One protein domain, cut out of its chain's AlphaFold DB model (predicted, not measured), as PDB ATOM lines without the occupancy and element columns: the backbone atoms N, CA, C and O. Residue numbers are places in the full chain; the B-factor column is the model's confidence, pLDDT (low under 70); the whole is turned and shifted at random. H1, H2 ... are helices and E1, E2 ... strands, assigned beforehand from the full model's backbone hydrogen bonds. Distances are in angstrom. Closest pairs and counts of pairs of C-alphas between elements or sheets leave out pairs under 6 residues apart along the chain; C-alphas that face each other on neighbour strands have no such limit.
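Overview. This is residues 86 to 185 of the 189 residues of an uncharacterized protein of Deltaproteobacteria bacterium (UniProt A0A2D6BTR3). One strongly twisted sheet curls like part of a barrel and folds back on itself, E6 E5 E4 facing E2 E3 E7 across the hinge E1; H1 and H2 pack on opposite faces. The 100 printed residues run E1 E2 H1 E3 H2 E4 E5 E6 E7, two named helices and seven strands, class mixed. The sheet's order is E6 E5 E4 E1 E2 E3 E7, antiparallel throughout. The whole is compact, radius of gyration of the C-alphas 13.1 A, spanning 40 by 28 by 20 A.

Arrangement. Start at E1, residues 99 to 106; with E2, residues 117 to 123, it forms a hairpin, N 105 to O 121 2.8 A. Beside E2 find antiparallel E3, residues 137 to 143, N 120 to O 140 3.1 A, then antiparallel E7, residues 182 to 184, N 139 to O 184 2.8 A. E4, residues 156 to 161, is E1's other antiparallel neighbour, N 102 to O 157 2.9 A. E4, E5, residues 169 to 173, and E6, residues 176 to 180, form a meander, successive antiparallel neighbours in two hairpins: N 170 to O 160 is 2.9 A, N 178 to O 171 2.8 A. Between leaves, C-alphas of Leu 142 and Ile 180, closest of E3 and E6, are 5.1 A apart. H1, residues 125 to 130, has 0 of 2 O i to N i+4 pairs within hydrogen-bond range but 3 of 3 O i to N i+3; H2, residues 146 to 154, has 3 of 5 O i to N i+4. H2 comes closest to E6 at C-alphas of Cys 148 and Cys 178, 4.8 A.

Along the chain. Find C-alpha 99 at (237.790, 268.153, 235.718); E1 runs 21.7 A from there. E3 spans 19.5 A, E2 18.8 A. E7 ends at C-alpha 184, (253.037, 264.444, 249.357).

Size, cuts and confidence. The C-alphas of Tyr 95 and Gly 112 are farthest apart, 41.7 A. The printed part has no cut and no long link; pLDDT is under 70 at residues 93 to 95 and 109 to 114.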
ATOM      1  N   ASP A  86     255.949 264.366 232.795       90.88
ATOM      2  CA  ASP A  86     256.696 264.197 231.553       90.88
ATOM      3  C   ASP A  86     257.590 262.948 231.597       90.88
ATOM      4  O   ASP A  86     257.619 262.186 230.631       90.88
ATOM      5  N   GLN A  87     258.219 262.655 232.742       88.12
ATOM      6  CA  GLN A  87     258.996 261.427 232.949       88.12
ATOM      7  C   GLN A  87     258.133 260.157 232.860       88.12
ATOM      8  O   GLN A  87     258.593 259.118 232.385       88.12
ATOM      9  N   ARG A  88     256.886 260.216 233.338       86.44
ATOM     10  CA  ARG A  88     255.950 259.081 233.341       86.44
ATOM     11  C   ARG A  88     255.151 258.954 232.038       86.44
ATOM     12  O   ARG A  88     254.473 257.945 231.847       86.44
ATOM     13  N   GLY A  89     255.268 259.924 231.136       84.12
ATOM     14  CA  GLY A  89     254.554 259.985 229.870       84.12
ATOM     15  C   GLY A  89     253.217 260.716 229.984       84.12
ATOM     16  O   GLY A  89     252.445 260.513 230.922       84.12
ATOM     17  N   ARG A  90     252.932 261.553 228.983       84.12
ATOM     18  CA  ARG A  90     251.708 262.357 228.902       84.12
ATOM     19  C   ARG A  90     250.532 261.529 228.385       84.12
ATOM     20  O   ARG A  90     250.694 260.645 227.538       84.12
ATOM     21  N   ARG A  91     249.326 261.857 228.848       77.00
ATOM     22  CA  ARG A  91     248.088 261.369 228.233       77.00
ATOM     23  C   ARG A  91     248.010 261.908 226.801       77.00
ATOM     24  O   ARG A  91     248.218 263.093 226.578       77.00
ATOM     25  N   ARG A  92     247.720 261.033 225.833       73.25
ATOM     26  CA  ARG A  92     247.664 261.395 224.400       73.25
ATOM     27  C   ARG A  92     246.372 262.110 223.986       73.25
ATOM     28  O   ARG A  92     246.299 262.623 222.877       73.25
ATOM     29  N   SER A  93     245.346 262.109 224.837       68.12
ATOM     30  CA  SER A  93     244.055 262.726 224.514       68.12
ATOM     31  C   SER A  93     244.115 264.238 224.716       68.12
ATOM     32  O   SER A  93     244.368 264.691 225.828       68.12
ATOM     33  N   GLN A  94     243.855 264.992 223.647       64.06
ATOM     34  CA  GLN A  94     243.840 266.461 223.632       64.06
ATOM     35  C   GLN A  94     242.421 267.049 223.738       64.06
ATOM     36  O   GLN A  94     242.262 268.258 223.862       64.06
ATOM     37  N   TYR A  95     241.381 266.212 223.679       63.56
ATOM     38  CA  TYR A  95     240.034 266.686 223.345       63.56
ATOM     39  C   TYR A  95     239.172 267.093 224.547       63.56
ATOM     40  O   TYR A  95     238.176 267.782 224.360       63.56
ATOM     41  N   LEU A  96     239.550 266.726 225.777       80.88
ATOM     42  CA  LEU A  96     238.847 267.135 226.999       80.88
ATOM     43  C   LEU A  96     239.849 267.323 228.137       80.88
ATOM     44  O   LEU A  96     240.547 266.377 228.500       80.88
ATOM     45  N   VAL A  97     239.899 268.532 228.704       82.81
ATOM     46  CA  VAL A  97     240.654 268.822 229.929       82.81
ATOM     47  C   VAL A  97     239.888 268.203 231.106       82.81
ATOM     48  O   VAL A  97     238.785 268.675 231.402       82.81
ATOM     49  N   PRO A  98     240.398 267.141 231.759       90.50
ATOM     50  CA  PRO A  98     239.667 266.470 232.828       90.50
ATOM     51  C   PRO A  98     239.421 267.415 234.003       90.50
ATOM     52  O   PRO A  98     240.320 268.157 234.413       90.50
ATOM     53  N   ARG A  99     238.204 267.370 234.552       95.25
ATOM     54  CA  ARG A  99     237.790 268.153 235.718       95.25
ATOM     55  C   ARG A  99     237.060 267.276 236.717       95.25
ATOM     56  O   ARG A  99     236.179 266.525 236.328       95.25
ATOM     57  N   GLU A 100     237.396 267.430 237.989       96.12
ATOM     58  CA  GLU A 100     236.777 266.702 239.100       96.12
ATOM     59  C   GLU A 100     236.688 267.579 240.347       96.12
ATOM     60  O   GLU A 100     237.285 268.649 240.418       96.12
ATOM     61  N   GLN A 101     235.945 267.141 241.360       97.38
ATOM     62  CA  GLN A 101     235.857 267.860 242.632       97.38
ATOM     63  C   GLN A 101     236.952 267.397 243.602       97.38
ATOM     64  O   GLN A 101     236.940 266.250 244.047       97.38
ATOM     65  N   ALA A 102     237.846 268.304 244.000       97.44
ATOM     66  CA  ALA A 102     238.760 268.087 245.118       97.44
ATOM     67  C   ALA A 102     238.084 268.468 246.443       97.44
ATOM     68  O   ALA A 102     237.324 269.440 246.507       97.44
ATOM     69  N   ARG A 103     238.367 267.717 247.512       97.50
ATOM     70  CA  ARG A 103     237.869 267.974 248.876       97.50
ATOM     71  C   ARG A 103     239.035 267.928 249.841       97.50
ATOM     72  O   ARG A 103     239.719 266.915 249.891       97.50
ATOM     73  N   PHE A 104     239.254 268.975 250.616       96.69
ATOM     74  CA  PHE A 104     240.447 269.074 251.447       96.69
ATOM     75  C   PHE A 104     240.235 269.966 252.664       96.69
ATOM     76  O   PHE A 104     239.296 270.752 252.747       96.69
ATOM     77  N   SER A 105     241.131 269.834 253.632       94.81
ATOM     78  CA  SER A 105     241.207 270.689 254.809       94.81
ATOM     79  C   SER A 105     242.639 271.194 254.993       94.81
ATOM     80  O   SER A 105     243.580 270.465 254.664       94.81
ATOM     81  N   PRO A 106     242.836 272.419 255.510       92.88
ATOM     82  CA  PRO A 106     244.161 272.886 255.905       92.88
ATOM     83  C   PRO A 106     244.800 271.910 256.890       92.88
ATOM     84  O   PRO A 106     244.118 271.389 257.773       92.88
ATOM     85  N   VAL A 107     246.101 271.665 256.755       89.81
ATOM     86  CA  VAL A 107     246.817 270.828 257.722       89.81
ATOM     87  C   VAL A 107     247.084 271.661 258.991       89.81
ATOM     88  O   VAL A 107     247.786 272.673 258.896       89.81
ATOM     89  N   PRO A 108     246.541 271.290 260.172       74.88
ATOM     90  CA  PRO A 108     246.645 272.104 261.387       74.88
ATOM     91  C   PRO A 108     248.089 272.318 261.857       74.88
ATOM     92  O   PRO A 108     248.951 271.460 261.653       74.88
ATOM     93  N   GLY A 109     248.345 273.457 262.513       64.25
ATOM     94  CA  GLY A 109     249.620 273.751 263.187       64.25
ATOM     95  C   GLY A 109     250.831 273.922 262.261       64.25
ATOM     96  O   GLY A 109     251.963 273.802 262.718       64.25
ATOM     97  N   ARG A 110     250.617 274.138 260.956       61.91
ATOM     98  CA  ARG A 110     251.669 274.035 259.921       61.91
ATOM     99  C   ARG A 110     251.746 275.213 258.949       61.91
ATOM    100  O   ARG A 110     252.378 275.105 257.906       61.91
ATOM    101  N   THR A 111     251.178 276.355 259.323       53.25
ATOM    102  CA  THR A 111     251.366 277.655 258.652       53.25
ATOM    103  C   THR A 111     252.684 278.359 259.026       53.25
ATOM    104  O   THR A 111     252.876 279.499 258.628       53.25
ATOM    105  N   GLY A 112     253.566 277.716 259.805       43.69
ATOM    106  CA  GLY A 112     254.618 278.407 260.566       43.69
ATOM    107  C   GLY A 112     255.989 278.609 259.910       43.69
ATOM    108  O   GLY A 112     256.681 279.527 260.322       43.69
ATOM    109  N   ASP A 113     256.390 277.821 258.905       54.25
ATOM    110  CA  ASP A 113     257.808 277.829 258.471       54.25
ATOM    111  C   ASP A 113     258.043 278.334 257.035       54.25
ATOM    112  O   ASP A 113     259.167 278.674 256.676       54.25
ATOM    113  N   SER A 114     257.003 278.416 256.200       66.88
ATOM    114  CA  SER A 114     257.118 278.975 254.849       66.88
ATOM    115  C   SER A 114     255.910 279.844 254.544       66.88
ATOM    116  O   SER A 114     254.834 279.342 254.228       66.88
ATOM    117  N   GLU A 115     256.099 281.162 254.585       81.25
ATOM    118  CA  GLU A 115     255.068 282.128 254.187       81.25
ATOM    119  C   GLU A 115     254.677 282.002 252.705       81.25
ATOM    120  O   GLU A 115     253.636 282.512 252.294       81.25
ATOM    121  N   ALA A 116     255.489 281.297 251.912       91.12
ATOM    122  CA  ALA A 116     255.303 281.114 250.479       91.12
ATOM    123  C   ALA A 116     254.335 279.977 250.112       91.12
ATOM    124  O   ALA A 116     253.825 279.974 248.989       91.12
ATOM    125  N   HIS A 117     254.054 279.032 251.020       93.62
ATOM    126  CA  HIS A 117     253.263 277.840 250.703       93.62
ATOM    127  C   HIS A 117     252.173 277.530 251.734       93.62
ATOM    128  O   HIS A 117     252.299 277.795 252.925       93.62
ATOM    129  N   LEU A 118     251.097 276.906 251.263       93.94
ATOM    130  CA  LEU A 118     249.994 276.373 252.055       93.94
ATOM    131  C   LEU A 118     249.960 274.853 251.898       93.94
ATOM    132  O   LEU A 118     250.166 274.332 250.800       93.94
ATOM    133  N   LEU A 119     249.649 274.149 252.985       94.75
ATOM    134  CA  LEU A 119     249.467 272.699 252.989       94.75
ATOM    135  C   LEU A 119     248.002 272.356 253.248       94.75
ATOM    136  O   LEU A 119     247.424 272.772 254.258       94.75
ATOM    137  N   VAL A 120     247.420 271.547 252.367       95.44
ATOM    138  CA  VAL A 120     246.060 271.017 252.521       95.44
ATOM    139  C   VAL A 120     246.069 269.502 252.352       95.44
ATOM    140  O   VAL A 120     246.771 268.989 251.490       95.44
ATOM    141  N   ARG A 121     245.295 268.775 253.161       96.00
ATOM    142  CA  ARG A 121     245.126 267.319 253.051       96.00
ATOM    143  C   ARG A 121     243.717 266.980 252.595       96.00
ATOM    144  O   ARG A 121     242.760 267.574 253.092       96.00
ATOM    145  N   GLY A 122     243.581 266.002 251.710       96.06
ATOM    146  CA  GLY A 122     242.287 265.429 251.370       96.06
ATOM    147  C   GLY A 122     242.298 264.662 250.058       96.06
ATOM    148  O   GLY A 122     243.325 264.138 249.651       96.06
ATOM    149  N   SER A 123     241.134 264.613 249.415       96.94
ATOM    150  CA  SER A 123     240.880 263.901 248.168       96.94
ATOM    151  C   SER A 123     241.212 264.757 246.940       96.94
ATOM    152  O   SER A 123     240.574 265.793 246.720       96.94
ATOM    153  N   PHE A 124     242.160 264.290 246.120       96.94
ATOM    154  CA  PHE A 124     242.563 264.897 244.842       96.94
ATOM    155  C   PHE A 124     242.449 263.883 243.688       96.94
ATOM    156  O   PHE A 124     243.453 263.291 243.287       96.94
ATOM    157  N   PRO A 125     241.243 263.658 243.128       95.12
ATOM    158  CA  PRO A 125     241.003 262.575 242.168       95.12
ATOM    159  C   PRO A 125     241.907 262.614 240.927       95.12
ATOM    160  O   PRO A 125     242.394 261.578 240.477       95.12
ATOM    161  N   LEU A 126     242.206 263.812 240.411       95.25
ATOM    162  CA  LEU A 126     243.032 263.971 239.209       95.25
ATOM    163  C   LEU A 126     244.539 263.804 239.456       95.25
ATOM    164  O   LEU A 126     245.314 263.867 238.506       95.25
ATOM    165  N   ALA A 127     244.985 263.536 240.689       95.25
ATOM    166  CA  ALA A 127     246.377 263.155 240.940       95.25
ATOM    167  C   ALA A 127     246.756 261.845 240.213       95.25
ATOM    168  O   ALA A 127     247.912 261.638 239.836       95.25
ATOM    169  N   LEU A 128     245.779 260.975 239.939       92.69
ATOM    170  CA  LEU A 128     245.992 259.742 239.176       92.69
ATOM    171  C   LEU A 128     246.420 260.001 237.722       92.69
ATOM    172  O   LEU A 128     247.148 259.188 237.153       92.69
ATOM    173  N   GLU A 129     246.067 261.152 237.142       92.12
ATOM    174  CA  GLU A 129     246.478 261.525 235.777       92.12
ATOM    175  C   GLU A 129     248.000 261.727 235.667       92.12
ATOM    176  O   GLU A 129     248.577 261.570 234.590       92.12
ATOM    177  N   ILE A 130     248.677 262.001 236.790       92.00
ATOM    178  CA  ILE A 130     250.144 262.063 236.877       92.00
ATOM    179  C   ILE A 130     250.759 260.802 237.498       92.00
ATOM    180  O   ILE A 130     251.918 260.810 237.915       92.00
ATOM    181  N   ARG A 131     249.994 259.704 237.559       91.94
ATOM    182  CA  ARG A 131     250.396 258.424 238.166       91.94
ATOM    183  C   ARG A 131     250.840 258.561 239.624       91.94
ATOM    184  O   ARG A 131     251.818 257.936 240.041       91.94
ATOM    185  N   TRP A 132     250.152 259.410 240.385       92.88
ATOM    186  CA  TRP A 132     250.305 259.457 241.835       92.88
ATOM    187  C   TRP A 132     249.975 258.074 242.440       92.88
ATOM    188  O   TRP A 132     248.995 257.462 242.011       92.88
ATOM    189  N   PRO A 133     250.795 257.542 243.369       87.31
ATOM    190  CA  PRO A 133     250.699 256.142 243.784       87.31
ATOM    191  C   PRO A 133     249.506 255.815 244.689       87.31
ATOM    192  O   PRO A 133     249.100 254.657 244.719       87.31
ATOM    193  N   GLU A 134     248.947 256.787 245.415       82.88
ATOM    194  CA  GLU A 134     247.810 256.542 246.308       82.88
ATOM    195  C   GLU A 134     246.507 257.097 245.726       82.88
ATOM    196  O   GLU A 134     246.448 258.266 245.337       82.88
ATOM    197  N   PRO A 135     245.434 256.294 245.653       70.56
ATOM    198  CA  PRO A 135     244.170 256.781 245.146       70.56
ATOM    199  C   PRO A 135     243.567 257.752 246.165       70.56
ATOM    200  O   PRO A 135     243.016 257.364 247.191       70.56
ATOM    201  N   MET A 136     243.617 259.033 245.808       79.12
ATOM    202  CA  MET A 136     242.843 260.139 246.366       79.12
ATOM    203  C   MET A 136     243.394 260.838 247.616       79.12
ATOM    204  O   MET A 136     243.393 262.062 247.564       79.12
ATOM    205  N   ASP A 137     243.852 260.177 248.689       93.50
ATOM    206  CA  ASP A 137     244.383 260.913 249.863       93.50
ATOM    207  C   ASP A 137     245.807 261.426 249.600       93.50
ATOM    208  O   ASP A 137     246.725 260.668 249.292       93.50
ATOM    209  N   ALA A 138     245.990 262.738 249.695       96.44
ATOM    210  CA  ALA A 138     247.291 263.374 249.562       96.44
ATOM    211  C   ALA A 138     247.343 264.676 250.360       96.44
ATOM    212  O   ALA A 138     246.321 265.273 250.712       96.44
ATOM    213  N   VAL A 139     248.561 265.150 250.599       96.62
ATOM    214  CA  VAL A 139     248.835 266.528 250.992       96.62
ATOM    215  C   VAL A 139     249.244 267.308 249.751       96.62
ATOM    216  O   VAL A 139     250.288 267.034 249.164       96.62
ATOM    217  N   ALA A 140     248.436 268.283 249.352       97.00
ATOM    218  CA  ALA A 140     248.775 269.209 248.283       97.00
ATOM    219  C   ALA A 140     249.517 270.429 248.834       97.00
ATOM    220  O   ALA A 140     249.146 270.997 249.868       97.00
ATOM    221  N   VAL A 141     250.558 270.827 248.107       96.75
ATOM    222  CA  VAL A 141     251.331 272.045 248.336       96.75
ATOM    223  C   VAL A 141     250.840 273.099 247.355       96.75
ATOM    224  O   VAL A 141     250.849 272.881 246.141       96.75
ATOM    225  N   LEU A 142     250.390 274.231 247.886       96.25
ATOM    226  CA  LEU A 142     249.826 275.342 247.124       96.25
ATOM    227  C   LEU A 142     250.660 276.606 247.372       96.25
ATOM    228  O   LEU A 142     251.120 276.793 248.498       96.25
ATOM    229  N   PRO A 143     250.829 277.510 246.398       95.62
ATOM    230  CA  PRO A 143     251.375 278.836 246.661       95.62
ATOM    231  C   PRO A 143     250.491 279.617 247.641       95.62
ATOM    232  O   PRO A 143     249.266 279.518 247.613       95.62
ATOM    233  N   ALA A 144     251.081 280.464 248.479       94.44
ATOM    234  CA  ALA A 144     250.354 281.268 249.462       94.44
ATOM    235  C   ALA A 144     249.712 282.549 248.886       94.44
ATOM    236  O   ALA A 144     249.606 283.572 249.571       94.44
ATOM    237  N   THR A 145     249.262 282.488 247.631       95.56
ATOM    238  CA  THR A 145     248.607 283.593 246.918       95.56
ATOM    239  C   THR A 145     247.194 283.838 247.449       95.56
ATOM    240  O   THR A 145     246.573 282.963 248.061       95.56
ATOM    241  N   ARG A 146     246.640 285.026 247.174       94.69
ATOM    242  CA  ARG A 146     245.251 285.357 247.526       94.69
ATOM    243  C   ARG A 146     244.252 284.352 246.940       94.69
ATOM    244  O   ARG A 146     243.411 283.843 247.676       94.69
ATOM    245  N   ALA A 147     244.401 284.011 245.656       95.94
ATOM    246  CA  ALA A 147     243.538 283.045 244.976       95.94
ATOM    247  C   ALA A 147     243.523 281.693 245.706       95.94
ATOM    248  O   ALA A 147     242.450 281.184 246.021       95.94
ATOM    249  N   CYS A 148     244.698 281.161 246.068       96.50
ATOM    250  CA  CYS A 148     244.798 279.917 246.825       96.50
ATOM    251  C   CYS A 148     244.145 280.016 248.206       96.50
ATOM    252  O   CYS A 148     243.327 279.164 248.545       96.50
ATOM    253  N   ARG A 149     244.434 281.068 248.984       94.94
ATOM    254  CA  ARG A 149     243.847 281.267 250.324       94.94
ATOM    255  C   ARG A 149     242.317 281.282 250.293       94.94
ATOM    256  O   ARG A 149     241.688 280.684 251.161       94.94
ATOM    257  N   GLU A 150     241.722 281.896 249.276       93.75
ATOM    258  CA  GLU A 150     240.266 281.921 249.108       93.75
ATOM    259  C   GLU A 150     239.688 280.529 248.782       93.75
ATOM    260  O   GLU A 150     238.617 280.183 249.285       93.75
ATOM    261  N   GLN A 151     240.411 279.677 248.038       92.50
ATOM    262  CA  GLN A 151     240.001 278.277 247.825       92.50
ATOM    263  C   GLN A 151     240.011 277.460 249.126       92.50
ATOM    264  O   GLN A 151     239.143 276.607 249.326       92.50
ATOM    265  N   LEU A 152     240.955 277.725 250.042       91.88
ATOM    266  CA  LEU A 152     241.045 277.016 251.327       91.88
ATOM    267  C   LEU A 152     239.801 277.205 252.200       91.88
ATOM    268  O   LEU A 152     239.395 276.267 252.889       91.88
ATOM    269  N   LEU A 153     239.175 278.381 252.146       92.00
ATOM    270  CA  LEU A 153     237.958 278.672 252.908       92.00
ATOM    271  C   LEU A 153     236.780 277.795 252.465       92.00
ATOM    272  O   LEU A 153     235.948 277.418 253.288       92.00
ATOM    273  N   ARG A 154     236.735 277.423 251.179       92.06
ATOM    274  CA  ARG A 154     235.653 276.617 250.596       92.06
ATOM    275  C   ARG A 154     235.758 275.130 250.943       92.06
ATOM    276  O   ARG A 154     234.750 274.432 250.879       92.06
ATOM    277  N   ARG A 155     236.958 274.622 251.273       93.88
ATOM    278  CA  ARG A 155     237.272 273.192 251.552       93.88
ATOM    279  C   ARG A 155     236.945 272.200 250.420       93.88
ATOM    280  O   ARG A 155     237.190 270.999 250.539       93.88
ATOM    281  N   LYS A 156     236.380 272.686 249.320       96.50
ATOM    282  CA  LYS A 156     235.962 271.926 248.149       96.50
ATOM    283  C   LYS A 156     236.029 272.841 246.941       96.50
ATOM    284  O   LYS A 156     235.516 273.957 246.992       96.50
ATOM    285  N   THR A 157     236.645 272.372 245.864       96.94
ATOM    286  CA  THR A 157     236.757 273.155 244.632       96.94
ATOM    287  C   THR A 157     236.913 272.259 243.412       96.94
ATOM    288  O   THR A 157     237.276 271.086 243.532       96.94
ATOM    289  N   THR A 158     236.644 272.807 242.230       97.75
ATOM    290  CA  THR A 158     236.922 272.118 240.971       97.75
ATOM    291  C   THR A 158     238.429 272.034 240.772       97.75
ATOM    292  O   THR A 158     239.140 273.027 240.895       97.75
ATOM    293  N   MET A 159     238.914 270.846 240.460       97.50
ATOM    294  CA  MET A 159     240.286 270.542 240.101       97.50
ATOM    295  C   MET A 159     240.341 270.264 238.601       97.50
ATOM    296  O   MET A 159     239.452 269.610 238.064       97.50
ATOM    297  N   GLU A 160     241.377 270.750 237.935       96.81
ATOM    298  CA  GLU A 160     241.619 270.588 236.504       96.81
ATOM    299  C   GLU A 160     242.991 269.935 236.289       96.81
ATOM    300  O   GLU A 160     243.957 270.308 236.958       96.81
ATOM    301  N   PHE A 161     243.081 268.971 235.369       95.44
ATOM    302  CA  PHE A 161     244.353 268.388 234.927       95.44
ATOM    303  C   PHE A 161     244.752 268.939 233.561       95.44
ATOM    304  O   PHE A 161     244.005 268.804 232.593       95.44
ATOM    305  N   ARG A 162     245.963 269.491 233.460       94.31
ATOM    306  CA  ARG A 162     246.534 269.997 232.210       94.31
ATOM    307  C   ARG A 162     247.638 269.067 231.717       94.31
ATOM    308  O   ARG A 162     248.668 268.862 232.366       94.31
ATOM    309  N   ALA A 163     247.431 268.510 230.526       92.00
ATOM    310  CA  ALA A 163     248.388 267.602 229.892       92.00
ATOM    311  C   ALA A 163     249.693 268.301 229.464       92.00
ATOM    312  O   ALA A 163     250.719 267.640 229.305       92.00
ATOM    313  N   GLU A 164     249.661 269.628 229.319       90.94
ATOM    314  CA  GLU A 164     250.778 270.464 228.881       90.94
ATOM    315  C   GLU A 164     251.001 271.645 229.833       90.94
ATOM    316  O   GLU A 164     250.213 271.887 230.746       90.94
ATOM    317  N   GLY A 165     252.114 272.354 229.643       92.81
ATOM    318  CA  GLY A 165     252.491 273.492 230.476       92.81
ATOM    319  C   GLY A 165     253.004 273.110 231.875       92.81
ATOM    320  O   GLY A 165     253.094 271.917 232.210       92.81
ATOM    321  N   PRO A 166     253.390 274.126 232.670       94.38
ATOM    322  CA  PRO A 166     253.967 273.943 234.002       94.38
ATOM    323  C   PRO A 166     252.921 273.629 235.087       94.38
ATOM    324  O   PRO A 166     253.228 272.941 236.058       94.38
ATOM    325  N   GLU A 167     251.682 274.094 234.923       96.12
ATOM    326  CA  GLU A 167     250.603 273.960 235.910       96.12
ATOM    327  C   GLU A 167     249.791 272.686 235.670       96.12
ATOM    328  O   GLU A 167     248.747 272.701 235.026       96.12
ATOM    329  N   VAL A 168     250.294 271.555 236.158       96.00
ATOM    330  CA  VAL A 168     249.716 270.241 235.831       96.00
ATOM    331  C   VAL A 168     248.361 269.998 236.487       96.00
ATOM    332  O   VAL A 168     247.473 269.411 235.873       96.00
ATOM    333  N   LEU A 169     248.209 270.421 237.739       97.25
ATOM    334  CA  LEU A 169     246.988 270.266 238.519       97.25
ATOM    335  C   LEU A 169     246.609 271.641 239.061       97.25
ATOM    336  O   LEU A 169     247.429 272.298 239.699       97.25
ATOM    337  N   VAL A 170     245.381 272.079 238.804       98.06
ATOM    338  CA  VAL A 170     244.929 273.429 239.159       98.06
ATOM    339  C   VAL A 170     243.606 273.359 239.896       98.06
ATOM    340  O   VAL A 170     242.656 272.742 239.425       98.06
ATOM    341  N   LEU A 171     243.527 274.018 241.046       97.88
ATOM    342  CA  LEU A 171     242.273 274.281 241.738       97.88
ATOM    343  C   LEU A 171     241.652 275.555 241.149       97.88
ATOM    344  O   LEU A 171     242.280 276.613 241.157       97.88
ATOM    345  N   ARG A 172     240.426 275.463 240.630       96.69
ATOM    346  CA  ARG A 172     239.692 276.570 240.006       96.69
ATOM    347  C   ARG A 172     238.473 276.942 240.832       96.69
ATOM    348  O   ARG A 172     237.646 276.079 241.124       96.69
ATOM    349  N   GLY A 173     238.323 278.228 241.115       92.81
ATOM    350  CA  GLY A 173     237.087 278.800 241.639       92.81
ATOM    351  C   GLY A 173     236.933 280.251 241.196       92.81
ATOM    352  O   GLY A 173     237.692 280.738 240.364       92.81
ATOM    353  N   GLU A 174     235.952 280.954 241.756       92.00
ATOM    354  CA  GLU A 174     235.620 282.332 241.347       92.00
ATOM    355  C   GLU A 174     236.770 283.327 241.551       92.00
ATOM    356  O   GLU A 174     236.890 284.294 240.808       92.00
ATOM    357  N   SER A 175     237.637 283.073 242.533       91.69
ATOM    358  CA  SER A 175     238.790 283.916 242.860       91.69
ATOM    359  C   SER A 175     239.980 283.769 241.911       91.69
ATOM    360  O   SER A 175     240.987 284.461 242.070       91.69
ATOM    361  N   GLY A 176     239.876 282.859 240.941       95.81
ATOM    362  CA  GLY A 176     240.926 282.533 239.992       95.81
ATOM    363  C   GLY A 176     241.498 281.136 240.201       95.81
ATOM    364  O   GLY A 176     240.851 280.223 240.726       95.81
ATOM    365  N   GLU A 177     242.730 280.974 239.733       97.25
ATOM    366  CA  GLU A 177     243.422 279.694 239.676       97.25
ATOM    367  C   GLU A 177     244.442 279.570 240.806       97.25
ATOM    368  O   GLU A 177     245.158 280.512 241.144       97.25
ATOM    369  N   CYS A 178     244.492 278.384 241.401       97.88
ATOM    370  CA  CYS A 178     245.456 278.018 242.419       97.88
ATOM    371  C   CYS A 178     246.163 276.730 241.978       97.88
ATOM    372  O   CYS A 178     245.595 275.641 242.122       97.88
ATOM    373  N   PRO A 179     247.368 276.823 241.394       98.00
ATOM    374  CA  PRO A 179     248.093 275.640 240.964       98.00
ATOM    375  C   PRO A 179     248.529 274.813 242.176       98.00
ATOM    376  O   PRO A 179     248.992 275.343 243.187       98.00
ATOM    377  N   ILE A 180     248.411 273.494 242.058       97.81
ATOM    378  CA  ILE A 180     249.058 272.556 242.968       97.81
ATOM    379  C   ILE A 180     250.498 272.412 242.488       97.81
ATOM    380  O   ILE A 180     250.750 271.868 241.413       97.81
ATOM    381  N   VAL A 181     251.445 272.920 243.274       97.06
ATOM    382  CA  VAL A 181     252.874 272.882 242.923       97.06
ATOM    383  C   VAL A 181     253.540 271.582 243.360       97.06
ATOM    384  O   VAL A 181     254.575 271.202 242.817       97.06
ATOM    385  N   GLY A 182     252.908 270.843 244.272       97.19
ATOM    386  CA  GLY A 182     253.386 269.530 244.667       97.19
ATOM    387  C   GLY A 182     252.374 268.686 245.429       97.19
ATOM    388  O   GLY A 182     251.353 269.179 245.905       97.19
ATOM    389  N   LEU A 183     252.676 267.394 245.536       97.50
ATOM    390  CA  LEU A 183     251.895 266.400 246.269       97.50
ATOM    391  C   LEU A 183     252.809 265.579 247.178       97.50
ATOM    392  O   LEU A 183     253.893 265.174 246.760       97.50
ATOM    393  N   ALA A 184     252.361 265.302 248.396       96.88
ATOM    394  CA  ALA A 184     253.037 264.444 249.357       96.88
ATOM    395  C   ALA A 184     252.070 263.421 249.961       96.88
ATOM    396  O   ALA A 184     250.877 263.681 250.111       96.88
ATOM    397  N   LEU A 185     252.594 262.260 250.339       95.88
ATOM    398  CA  LEU A 185     251.891 261.295 251.164       95.88
ATOM    399  C   LEU A 185     251.638 261.909 252.547       95.88
ATOM    400  O   LEU A 185     252.529 262.571 253.102       95.88
TER     401      LEU A 185